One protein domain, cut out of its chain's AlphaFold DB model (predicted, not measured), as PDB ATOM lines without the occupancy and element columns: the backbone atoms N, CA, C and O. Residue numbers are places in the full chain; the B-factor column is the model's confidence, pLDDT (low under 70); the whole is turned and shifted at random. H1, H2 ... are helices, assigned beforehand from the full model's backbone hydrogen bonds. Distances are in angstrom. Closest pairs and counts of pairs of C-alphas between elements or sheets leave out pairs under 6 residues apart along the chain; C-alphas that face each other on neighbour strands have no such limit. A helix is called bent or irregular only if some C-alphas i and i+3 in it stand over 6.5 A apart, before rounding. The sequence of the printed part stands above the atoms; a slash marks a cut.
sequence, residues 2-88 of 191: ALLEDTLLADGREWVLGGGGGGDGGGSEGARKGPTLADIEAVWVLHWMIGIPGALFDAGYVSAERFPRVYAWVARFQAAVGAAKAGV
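Overview. This is residues 2 to 88 of the 191 residues of an uncharacterized protein of Chaetomium globosum (strain ATCC 6205 / CBS 148.51 / DSM 1962 / NBRC 6347 / NRRL 1970) (UniProt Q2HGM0). Two longer helices cross as an X, H2 over the middle of H3, and a short helix, H1, packs on the first residues of H3. Long loops make much of the rest: residues 24 to 29 stick out at one end of the flat outline, residues 52 to 61 at the other, and residues 82 to 88, the last of H3 among them, also stand free. The printed part has 87 residues with three named helices, H1, H2 and H3 in chain order, and no named strand; the class is all helix, though named helices hold 41 residues, under half. It is only just compact, close to loose, with a radius of gyration of the C-alphas of 14.4 A and spans of 46 by 32 by 17 A.

Arrangement. H1, residues 2 to 8, touches H3, residues 68 to 86, with residues 68 to 70 of H3 alone. The closest C-alphas are those of Glu 5 and Arg 69, 5.7 A apart. The two run the same way at a steep tilt of 67 degrees, only just short of about perpendicular. H1 is apart from H2, residues 37 to 51. H2 touches residues 74 to 77 of H3 alone, about perpendicular at 75 degrees; the closest C-alphas, of His 47 and Val 74, are 5.9 A apart. Each O i to N i+4 pair is within hydrogen-bond range in H3, against 2 of 3 in H1 and 8 of 11 in H2.

Along the chain. H1 begins at C-alpha 2, (182.342, -115.235, 362.613), and is only just irregular: C-alphas 5 and 8 are 6.51 A apart. H2 is 20.3 A long and irregular, with C-alphas 42 and 45 7.4 A apart. H3 is 27.0 A long and ends at C-alpha 86, (156.926, -99.452, 348.409).

Size, cuts and confidence. The C-alphas farthest apart, of Ser 28 and Asp 58, are 46.1 A apart. The printed part has no cut. Both links are long, 28 residues from H1 to H2 and 16 from H2 to H3. Mean pLDDT of the printed part is 83.4; residues 19 to 32, 57 and 59 are under 70.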
ATOM      1  N   ALA A   2     182.485-114.054 361.739       92.00
ATOM      2  CA  ALA A   2     182.342-115.235 362.613       92.00
ATOM      3  C   ALA A   2     181.565-114.981 363.922       92.00
ATOM      4  O   ALA A   2     180.708-115.773 364.276       92.00
ATOM      5  N   LEU A   3     181.772-113.839 364.597       94.25
ATOM      6  CA  LEU A   3     180.956-113.477 365.769       94.25
ATOM      7  C   LEU A   3     179.452-113.461 365.439       94.25
ATOM      8  O   LEU A   3     178.645-113.999 366.182       94.25
ATOM      9  N   LEU A   4     179.062-112.861 364.316       94.69
ATOM     10  CA  LEU A   4     177.656-112.806 363.922       94.69
ATOM     11  C   LEU A   4     177.149-114.180 363.476       94.69
ATOM     12  O   LEU A   4     176.055-114.575 363.858       94.69
ATOM     13  N   GLU A   5     177.945-114.900 362.689       95.88
ATOM     14  CA  GLU A   5     177.578-116.193 362.108       95.88
ATOM     15  C   GLU A   5     177.454-117.300 363.159       95.88
ATOM     16  O   GLU A   5     176.457-118.018 363.183       95.88
ATOM     17  N   ASP A   6     178.460-117.434 364.019       96.31
ATOM     18  CA  ASP A   6     178.644-118.588 364.902       96.31
ATOM     19  C   ASP A   6     178.141-118.337 366.321       96.31
ATOM     20  O   ASP A   6     178.008-119.281 367.099       96.31
ATOM     21  N   THR A   7     177.845-117.081 366.672       94.88
ATOM     22  CA  THR A   7     177.266-116.746 367.976       94.88
ATOM     23  C   THR A   7     175.919-116.055 367.810       94.88
ATOM     24  O   THR A   7     174.886-116.681 368.032       94.88
ATOM     25  N   LEU A   8     175.895-114.796 367.373       93.31
ATOM     26  CA  LEU A   8     174.709-113.950 367.506       93.31
ATOM     27  C   LEU A   8     173.503-114.456 366.708       93.31
ATOM     28  O   LEU A   8     172.387-114.399 367.209       93.31
ATOM     29  N   LEU A   9     173.719-114.940 365.485       94.94
ATOM     30  CA  LEU A   9     172.668-115.457 364.604       94.94
ATOM     31  C   LEU A   9     172.558-116.988 364.653       94.94
ATOM     32  O   LEU A   9     171.731-117.566 363.945       94.94
ATOM     33  N   ALA A  10     173.386-117.664 365.455       95.31
ATOM     34  CA  ALA A  10     173.485-119.121 365.459       95.31
ATOM     35  C   ALA A  10     172.221-119.818 365.991       95.31
ATOM     36  O   ALA A  10     171.955-120.960 365.620       95.31
ATOM     37  N   ASP A  11     171.426-119.129 366.811       92.81
ATOM     38  CA  ASP A  11     170.152-119.625 367.346       92.81
ATOM     39  C   ASP A  11     168.967-119.472 366.379       92.81
ATOM     40  O   ASP A  11     167.844-119.851 366.709       92.81
ATOM     41  N   GLY A  12     169.204-118.938 365.177       89.56
ATOM     42  CA  GLY A  12     168.182-118.790 364.147       89.56
ATOM     43  C   GLY A  12     167.260-117.584 364.331       89.56
ATOM     44  O   GLY A  12     166.252-117.499 363.630       89.56
ATOM     45  N   ARG A  13     167.587-116.641 365.227       91.00
ATOM     46  CA  ARG A  13     166.838-115.381 365.350       91.00
ATOM     47  C   ARG A  13     166.767-114.622 364.023       91.00
ATOM     48  O   ARG A  13     167.715-114.591 363.234       91.00
ATOM     49  N   GLU A  14     165.638-113.960 363.786       90.19
ATOM     50  CA  GLU A  14     165.429-113.205 362.547       90.19
ATOM     51  C   GLU A  14     166.234-111.899 362.514       90.19
ATOM     52  O   GLU A  14     166.800-111.560 361.468       90.19
ATOM     53  N   TRP A  15     166.303-111.224 363.665       92.50
ATOM     54  CA  TRP A  15     166.884-109.896 363.888       92.50
ATOM     55  C   TRP A  15     167.826-109.920 365.092       92.50
ATOM     56  O   TRP A  15     167.686-110.772 365.971       92.50
ATOM     57  N   VAL A  16     168.765-108.975 365.162       91.94
ATOM     58  CA  VAL A  16     169.862-108.970 366.151       91.94
ATOM     59  C   VAL A  16     169.357-109.063 367.597       91.94
ATOM     60  O   VAL A  16     169.892-109.846 368.390       91.94
ATOM     61  N   LEU A  17     168.286-108.329 367.915       89.50
ATOM     62  CA  LEU A  17     167.632-108.323 369.231       89.50
ATOM     63  C   LEU A  17     166.365-109.200 369.297       89.50
ATOM     64  O   LEU A  17     165.546-109.030 370.190       89.50
ATOM     65  N   GLY A  18     166.175-110.123 368.347       82.12
ATOM     66  CA  GLY A  18     165.010-111.019 368.284       82.12
ATOM     67  C   GLY A  18     163.781-110.449 367.560       82.12
ATOM     68  O   GLY A  18     162.868-111.204 367.238       82.12
ATOM     69  N   GLY A  19     163.788-109.155 367.220       69.38
ATOM     70  CA  GLY A  19     162.670-108.463 366.571       69.38
ATOM     71  C   GLY A  19     161.606-108.018 367.572       69.38
ATOM     72  O   GLY A  19     161.478-108.594 368.647       69.38
ATOM     73  N   GLY A  20     160.832-106.986 367.232       64.56
ATOM     74  CA  GLY A  20     159.884-106.408 368.190       64.56
ATOM     75  C   GLY A  20     160.566-105.465 369.172       64.56
ATOM     76  O   GLY A  20     160.855-105.834 370.301       64.56
ATOM     77  N   GLY A  21     160.780-104.222 368.749       51.06
ATOM     78  CA  GLY A  21     161.261-103.162 369.629       51.06
ATOM     79  C   GLY A  21     160.853-101.806 369.086       51.06
ATOM     80  O   GLY A  21     161.503-101.286 368.180       51.06
ATOM     81  N   GLY A  22     159.753-101.265 369.615       44.66
ATOM     82  CA  GLY A  22     159.508 -99.828 369.583       44.66
ATOM     83  C   GLY A  22     160.684 -99.149 370.275       44.66
ATOM     84  O   GLY A  22     161.004 -99.462 371.421       44.66
ATOM     85  N   GLY A  23     161.407 -98.323 369.528       46.25
ATOM     86  CA  GLY A  23     162.463 -97.495 370.082       46.25
ATOM     87  C   GLY A  23     161.836 -96.293 370.761       46.25
ATOM     88  O   GLY A  23     161.784 -95.246 370.139       46.25
ATOM     89  N   ASP A  24     161.318 -96.464 371.975       43.88
ATOM     90  CA  ASP A  24     160.882 -95.353 372.834       43.88
ATOM     91  C   ASP A  24     160.581 -95.770 374.284       43.88
ATOM     92  O   ASP A  24     159.718 -95.177 374.908       43.88
ATOM     93  N   GLY A  25     161.251 -96.775 374.869       40.94
ATOM     94  CA  GLY A  25     161.239 -96.968 376.336       40.94
ATOM     95  C   GLY A  25     159.857 -97.031 377.024       40.94
ATOM     96  O   GLY A  25     159.770 -96.852 378.237       40.94
ATOM     97  N   GLY A  26     158.783 -97.294 376.277       34.91
ATOM     98  CA  GLY A  26     157.404 -97.215 376.729       34.91
ATOM     99  C   GLY A  26     156.660 -98.438 376.236       34.91
ATOM    100  O   GLY A  26     156.217 -98.506 375.093       34.91
ATOM    101  N   GLY A  27     156.547 -99.439 377.107       43.44
ATOM    102  CA  GLY A  27     155.794-100.650 376.823       43.44
ATOM    103  C   GLY A  27     154.344-100.325 376.474       43.44
ATOM    104  O   GLY A  27     153.533-100.064 377.357       43.44
ATOM    105  N   SER A  28     154.002-100.408 375.191       41.72
ATOM    106  CA  SER A  28     152.664-100.823 374.787       41.72
ATOM    107  C   SER A  28     152.785-102.171 374.083       41.72
ATOM    108  O   SER A  28     153.585-102.356 373.162       41.72
ATOM    109  N   GLU A  29     152.052-103.152 374.607       41.78
ATOM    110  CA  GLU A  29     152.002-104.524 374.113       41.78
ATOM    111  C   GLU A  29     151.434-104.552 372.691       41.78
ATOM    112  O   GLU A  29     150.231-104.612 372.452       41.78
ATOM    113  N   GLY A  30     152.344-104.511 371.730       46.62
ATOM    114  CA  GLY A  30     152.074-104.688 370.314       46.62
ATOM    115  C   GLY A  30     153.394-104.899 369.594       46.62
ATOM    116  O   GLY A  30     153.849-104.019 368.871       46.62
ATOM    117  N   ALA A  31     154.061-106.030 369.855       52.28
ATOM    118  CA  ALA A  31     155.389-106.337 369.329       52.28
ATOM    119  C   ALA A  31     155.434-106.156 367.800       52.28
ATOM    120  O   ALA A  31     154.937-106.985 367.032       52.28
ATOM    121  N   ARG A  32     156.028-105.048 367.347       58.44
ATOM    122  CA  ARG A  32     156.208-104.756 365.928       58.44
ATOM    123  C   ARG A  32     157.221-105.740 365.351       58.44
ATOM    124  O   ARG A  32     158.421-105.566 365.520       58.44
ATOM    125  N   LYS A  33     156.743-106.786 364.679       76.00
ATOM    126  CA  LYS A  33     157.602-107.738 363.961       76.00
ATOM    127  C   LYS A  33     158.410-106.986 362.896       76.00
ATOM    128  O   LYS A  33     157.815-106.355 362.025       76.00
ATOM    129  N   GLY A  34     159.738-107.029 362.970       84.75
ATOM    130  CA  GLY A  34     160.615-106.365 362.002       84.75
ATOM    131  C   GLY A  34     161.984-105.975 362.566       84.75
ATOM    132  O   GLY A  34     162.213-106.148 363.769       84.75
ATOM    133  N   PRO A  35     162.876-105.452 361.701       91.25
ATOM    134  CA  PRO A  35     164.177-104.946 362.119       91.25
ATOM    135  C   PRO A  35     164.016-103.766 363.076       91.25
ATOM    136  O   PRO A  35     163.062-102.990 362.983       91.25
ATOM    137  N   THR A  36     164.977-103.621 363.979       89.75
ATOM    138  CA  THR A  36     165.058-102.516 364.944       89.75
ATOM    139  C   THR A  36     166.195-101.559 364.581       89.75
ATOM    140  O   THR A  36     166.960-101.825 363.653       89.75
ATOM    141  N   LEU A  37     166.359-100.464 365.336       89.94
ATOM    142  CA  LEU A  37     167.528 -99.584 365.193       89.94
ATOM    143  C   LEU A  37     168.846-100.367 365.326       89.94
ATOM    144  O   LEU A  37     169.785-100.111 364.584       89.94
ATOM    145  N   ALA A  38     168.889-101.388 366.189       91.94
ATOM    146  CA  ALA A  38     170.064-102.244 366.324       91.94
ATOM    147  C   ALA A  38     170.404-102.996 365.027       91.94
ATOM    148  O   ALA A  38     171.579-103.185 364.726       91.94
ATOM    149  N   ASP A  39     169.403-103.404 364.239       93.94
ATOM    150  CA  ASP A  39     169.651-104.021 362.936       93.94
ATOM    151  C   ASP A  39     170.172-102.993 361.931       93.94
ATOM    152  O   ASP A  39     171.129-103.295 361.227       93.94
ATOM    153  N   ILE A  40     169.598-101.783 361.898       93.06
ATOM    154  CA  ILE A  40     170.055-100.687 361.024       93.06
ATOM    155  C   ILE A  40     171.538-100.378 361.289       93.06
ATOM    156  O   ILE A  40     172.342-100.371 360.355       93.06
ATOM    157  N   GLU A  41     171.908-100.203 362.557       93.56
ATOM    158  CA  GLU A  41     173.276 -99.867 362.970       93.56
ATOM    159  C   GLU A  41     174.264-101.030 362.796       93.56
ATOM    160  O   GLU A  41     175.433-100.821 362.476       93.56
ATOM    161  N   ALA A  42     173.828-102.278 362.975       93.81
ATOM    162  CA  ALA A  42     174.725-103.424 362.845       93.81
ATOM    163  C   ALA A  42     174.924-103.869 361.386       93.81
ATOM    164  O   ALA A  42     175.979-104.410 361.041       93.81
ATOM    165  N   VAL A  43     173.909-103.711 360.528       95.12
ATOM    166  CA  VAL A  43     173.905-104.311 359.184       95.12
ATOM    167  C   VAL A  43     174.614-103.451 358.146       95.12
ATOM    168  O   VAL A  43     175.137-104.003 357.176       95.12
ATOM    169  N   TRP A  44     174.645-102.123 358.321       93.25
ATOM    170  CA  TRP A  44     174.963-101.189 357.233       93.25
ATOM    171  C   TRP A  44     176.326-101.452 356.585       93.25
ATOM    172  O   TRP A  44     176.413-101.478 355.360       93.25
ATOM    173  N   VAL A  45     177.377-101.729 357.371       91.62
ATOM    174  CA  VAL A  45     178.725-102.000 356.832       91.62
ATOM    175  C   VAL A  45     178.707-103.243 355.948       91.62
ATOM    176  O   VAL A  45     179.294-103.255 354.867       91.62
ATOM    177  N   LEU A  46     178.018-104.296 356.392       92.88
ATOM    178  CA  LEU A  46     177.973-105.565 355.669       92.88
ATOM    179  C   LEU A  46     177.107-105.448 354.422       92.88
ATOM    180  O   LEU A  46     177.503-105.910 353.357       92.88
ATOM    181  N   HIS A  47     175.954-104.793 354.547       92.69
ATOM    182  CA  HIS A  47     175.081-104.461 353.428       92.69
ATOM    183  C   HIS A  47     175.830-103.674 352.347       92.69
ATOM    184  O   HIS A  47     175.776-104.040 351.173       92.69
ATOM    185  N   TRP A  48     176.604-102.665 352.750       91.19
ATOM    186  CA  TRP A  48     177.401-101.842 351.849       91.19
ATOM    187  C   TRP A  48     178.522-102.635 351.168       91.19
ATOM    188  O   TRP A  48     178.621-102.629 349.941       91.19
ATOM    189  N   MET A  49     179.324-103.381 351.936       90.62
ATOM    190  CA  MET A  49     180.428-104.188 351.399       90.62
ATOM    191  C   MET A  49     179.953-105.297 350.456       90.62
ATOM    192  O   MET A  49     180.588-105.545 349.436       90.62
ATOM    193  N   ILE A  50     178.842-105.967 350.776       89.69
ATOM    194  CA  ILE A  50     178.258-107.009 349.920       89.69
ATOM    195  C   ILE A  50     177.647-106.390 348.653       89.69
ATOM    196  O   ILE A  50     177.690-107.001 347.587       89.69
ATOM    197  N   GLY A  51     177.082-105.183 348.758       85.69
ATOM    198  CA  GLY A  51     176.415-104.493 347.655       85.69
ATOM    199  C   GLY A  51     177.345-103.811 346.647       85.69
ATOM    200  O   GLY A  51     176.905-103.538 345.531       85.69
ATOM    201  N   ILE A  52     178.607-103.534 346.997       87.56
ATOM    202  CA  ILE A  52     179.577-102.911 346.084       87.56
ATOM    203  C   ILE A  52     180.381-103.983 345.334       87.56
ATOM    204  O   ILE A  52     181.158-104.716 345.958       87.56
ATOM    205  N   PRO A  53     180.299-104.035 343.989       83.12
ATOM    206  CA  PRO A  53     181.159-104.902 343.194       83.12
ATOM    207  C   PRO A  53     182.644-104.645 343.489       83.12
ATOM    208  O   PRO A  53     183.134-103.530 343.324       83.12
ATOM    209  N   GLY A  54     183.363-105.683 343.923       82.62
ATOM    210  CA  GLY A  54     184.803-105.621 344.197       82.62
ATOM    211  C   GLY A  54     185.204-105.100 345.582       82.62
ATOM    212  O   GLY A  54     186.396-105.073 345.872       82.62
ATOM    213  N   ALA A  55     184.262-104.732 346.459       85.50
ATOM    214  CA  ALA A  55     184.592-104.337 347.837       85.50
ATOM    215  C   ALA A  55     185.060-105.520 348.706       85.50
ATOM    216  O   ALA A  55     185.796-105.343 349.676       85.50
ATOM    217  N   LEU A  56     184.656-106.740 348.345       83.25
ATOM    218  CA  LEU A  56     185.160-107.975 348.933       83.25
ATOM    219  C   LEU A  56     186.353-108.464 348.107       83.25
ATOM    220  O   LEU A  56     186.179-109.058 347.046       83.25
ATOM    221  N   PHE A  57     187.565-108.184 348.595       68.06
ATOM    222  CA  PHE A  57     188.819-108.471 347.885       68.06
ATOM    223  C   PHE A  57     189.069-109.963 347.636       68.06
ATOM    224  O   PHE A  57     189.815-110.308 346.722       68.06
ATOM    225  N   ASP A  58     188.457-110.844 348.432       75.12
ATOM    226  CA  ASP A  58     188.614-112.286 348.285       75.12
ATOM    227  C   ASP A  58     187.349-113.037 348.735       75.12
ATOM    228  O   ASP A  58     187.060-113.189 349.930       75.12
ATOM    229  N   ALA A  59     186.600-113.533 347.747       68.88
ATOM    230  CA  ALA A  59     185.421-114.370 347.957       68.88
ATOM    231  C   ALA A  59     185.753-115.698 348.666       68.88
ATOM    232  O   ALA A  59     184.872-116.338 349.224       68.88
ATOM    233  N   GLY A  60     187.021-116.113 348.709       72.94
ATOM    234  CA  GLY A  60     187.478-117.255 349.490       72.94
ATOM    235  C   GLY A  60     187.432-117.027 351.002       72.94
ATOM    236  O   GLY A  60     187.398-118.007 351.744       72.94
ATOM    237  N   TYR A  61     187.396-115.777 351.480       79.38
ATOM    238  CA  TYR A  61     187.321-115.465 352.913       79.38
ATOM    239  C   TYR A  61     185.948-114.984 353.358       79.38
ATOM    240  O   TYR A  61     185.526-115.360 354.451       79.38
ATOM    241  N   VAL A  62     185.268-114.180 352.539       85.62
ATOM    242  CA  VAL A  62     183.951-113.611 352.844       85.62
ATOM    243  C   VAL A  62     182.982-113.965 351.723       85.62
ATOM    244  O   VAL A  62     183.024-113.371 350.648       85.62
ATOM    245  N   SER A  63     182.116-114.941 351.987       89.00
ATOM    246  CA  SER A  63     181.104-115.400 351.039       89.00
ATOM    247  C   SER A  63     179.857-115.930 351.736       89.00
ATOM    248  O   SER A  63     179.867-116.194 352.943       89.00
ATOM    249  N   ALA A  64     178.792-116.119 350.958       91.50
ATOM    250  CA  ALA A  64     177.551-116.713 351.436       91.50
ATOM    251  C   ALA A  64     177.726-118.186 351.848       91.50
ATOM    252  O   ALA A  64     177.013-118.648 352.731       91.50
ATOM    253  N   GLU A  65     178.684-118.917 351.267       92.69
ATOM    254  CA  GLU A  65     178.987-120.295 351.675       92.69
ATOM    255  C   GLU A  65     179.626-120.351 353.067       92.69
ATOM    256  O   GLU A  65     179.363-121.282 353.825       92.69
ATOM    257  N   ARG A  66     180.465-119.364 353.410       92.31
ATOM    258  CA  ARG A  66     181.137-119.293 354.718       92.31
ATOM    259  C   ARG A  66     180.298-118.626 355.799       92.31
ATOM    260  O   ARG A  66     180.422-119.005 356.958       92.31
ATOM    261  N   PHE A  67     179.484-117.638 355.434       94.94
ATOM    262  CA  PHE A  67     178.660-116.873 356.372       94.94
ATOM    263  C   PHE A  67     177.175-116.853 355.963       94.94
ATOM    264  O   PHE A  67     176.598-115.777 355.757       94.94
ATOM    265  N   PRO A  68     176.533-118.024 355.789       95.81
ATOM    266  CA  PRO A  68     175.174-118.105 355.263       95.81
ATOM    267  C   PRO A  68     174.141-117.372 356.125       95.81
ATOM    268  O   PRO A  68     173.221-116.761 355.575       95.81
ATOM    269  N   ARG A  69     174.272-117.377 357.460       96.56
ATOM    270  CA  ARG A  69     173.317-116.694 358.351       96.56
ATOM    271  C   ARG A  69     173.451-115.179 358.253       96.56
ATOM    272  O   ARG A  69     172.433-114.490 358.195       96.56
ATOM    273  N   VAL A  70     174.680-114.667 358.178       95.88
ATOM    274  CA  VAL A  70     174.946-113.234 357.978       95.88
ATOM    275  C   VAL A  70     174.384-112.760 356.639       95.88
ATOM    276  O   VAL A  70     173.652-111.772 356.607       95.88
ATOM    277  N   TYR A  71     174.657-113.474 355.542       95.56
ATOM    278  CA  TYR A  71     174.121-113.114 354.223       95.56
ATOM    279  C   TYR A  71     172.590-113.188 354.188       95.56
ATOM    280  O   TYR A  71     171.941-112.304 353.627       95.56
ATOM    281  N   ALA A  72     171.995-114.192 354.837       95.88
ATOM    282  CA  ALA A  72     170.547-114.289 354.962       95.88
ATOM    283  C   ALA A  72     169.956-113.118 355.767       95.88
ATOM    284  O   ALA A  72     168.914-112.588 355.387       95.88
ATOM    285  N   TRP A  73     170.607-112.685 356.851       96.25
ATOM    286  CA  TRP A  73     170.183-111.518 357.631       96.25
ATOM    287  C   TRP A  73     170.254-110.219 356.819       96.25
ATOM    288  O   TRP A  73     169.265-109.487 356.773       96.25
ATOM    289  N   VAL A  74     171.350-109.979 356.090       96.12
ATOM    290  CA  VAL A  74     171.482-108.822 355.180       96.12
ATOM    291  C   VAL A  74     170.385-108.832 354.109       96.12
ATOM    292  O   VAL A  74     169.755-107.804 353.854       96.12
ATOM    293  N   ALA A  75     170.099-109.994 353.510       95.69
ATOM    294  CA  ALA A  75     169.039-110.134 352.513       95.69
ATOM    295  C   ALA A  75     167.640-109.866 353.098       95.69
ATOM    296  O   ALA A  75     166.833-109.170 352.476       95.69
ATOM    297  N   ARG A  76     167.354-110.363 354.313       95.44
ATOM    298  CA  ARG A  76     166.098-110.073 355.027       95.44
ATOM    299  C   ARG A  76     165.950-108.584 355.323       95.44
ATOM    300  O   ARG A  76     164.877-108.030 355.092       95.44
ATOM    301  N   PHE A  77     167.015-107.930 355.788       95.38
ATOM    302  CA  PHE A  77     167.015-106.490 356.032       95.38
ATOM    303  C   PHE A  77     166.714-105.704 354.747       95.38
ATOM    304  O   PHE A  77     165.812-104.866 354.732       95.38
ATOM    305  N   GLN A  78     167.385-106.033 353.639       95.12
ATOM    306  CA  GLN A  78     167.141-105.408 352.334       95.12
ATOM    307  C   GLN A  78     165.684-105.576 351.871       95.12
ATOM    308  O   GLN A  78     165.085-104.633 351.349       95.12
ATOM    309  N   ALA A  79     165.090-106.755 352.080       94.69
ATOM    310  CA  ALA A  79     163.685-107.000 351.763       94.69
ATOM    311  C   ALA A  79     162.740-106.142 352.625       94.69
ATOM    312  O   ALA A  79     161.789-105.564 352.096       94.69
ATOM    313  N   ALA A  80     163.026-106.002 353.925       92.50
ATOM    314  CA  ALA A  80     162.249-105.154 354.830       92.50
ATOM    315  C   ALA A  80     162.303-103.670 354.419       92.50
ATOM    316  O   ALA A  80     161.263-103.012 354.362       92.50
ATOM    317  N   VAL A  81     163.484-103.160 354.049       91.75
ATOM    318  CA  VAL A  81     163.649-101.795 353.512       91.75
ATOM    319  C   VAL A  81     162.878-101.621 352.201       91.75
ATOM    320  O   VAL A  81     162.180-100.622 352.018       91.75
ATOM    321  N   GLY A  82     162.953-102.601 351.293       92.50
ATOM    322  CA  GLY A  82     162.211-102.586 350.030       92.50
ATOM    323  C   GLY A  82     160.695-102.523 350.233       92.50
ATOM    324  O   GLY A  82     160.021-101.715 349.593       92.50
ATOM    325  N   ALA A  83     160.166-103.314 351.169       91.69
ATOM    326  CA  ALA A  83     158.749-103.302 351.525       91.69
ATOM    327  C   ALA A  83     158.317-101.961 352.140       91.69
ATOM    328  O   ALA A  83     157.284-101.417 351.753       91.69
ATOM    329  N   ALA A  84     159.126-101.392 353.042       88.69
ATOM    330  CA  ALA A  84     158.855-100.082 353.633       88.69
ATOM    331  C   ALA A  84     158.831 -98.971 352.570       88.69
ATOM    332  O   ALA A  84     157.952 -98.112 352.584       88.69
ATOM    333  N   LYS A  85     159.753 -99.021 351.600       89.06
ATOM    334  CA  LYS A  85     159.831 -98.045 350.508       89.06
ATOM    335  C   LYS A  85     158.623 -98.102 349.569       89.06
ATOM    336  O   LYS A  85     158.196 -97.060 349.084       89.06
ATOM    337  N   ALA A  86     158.060 -99.285 349.321       89.81
ATOM    338  CA  ALA A  86     156.926 -99.452 348.409       89.81
ATOM    339  C   ALA A  86     155.664 -98.678 348.846       89.81
ATOM    340  O   ALA A  86     154.841 -98.330 348.004       89.81
ATOM    341  N   GLY A  87     155.520 -98.389 350.144       80.75
ATOM    342  CA  GLY A  87     154.395 -97.628 350.695       80.75
ATOM    343  C   GLY A  87     154.594 -96.110 350.744       80.75
ATOM    344  O   GLY A  87     153.689 -95.407 351.188       80.75
ATOM    345  N   VAL A  88     155.755 -95.588 350.328       88.00
ATOM    346  CA  VAL A  88     156.110 -94.172 350.505       88.00
ATOM    347  C   VAL A  88     156.277 -93.478 349.158       88.00
ATOM    348  O   VAL A  88     157.143 -93.826 348.357       88.00
TER     349      VAL A  88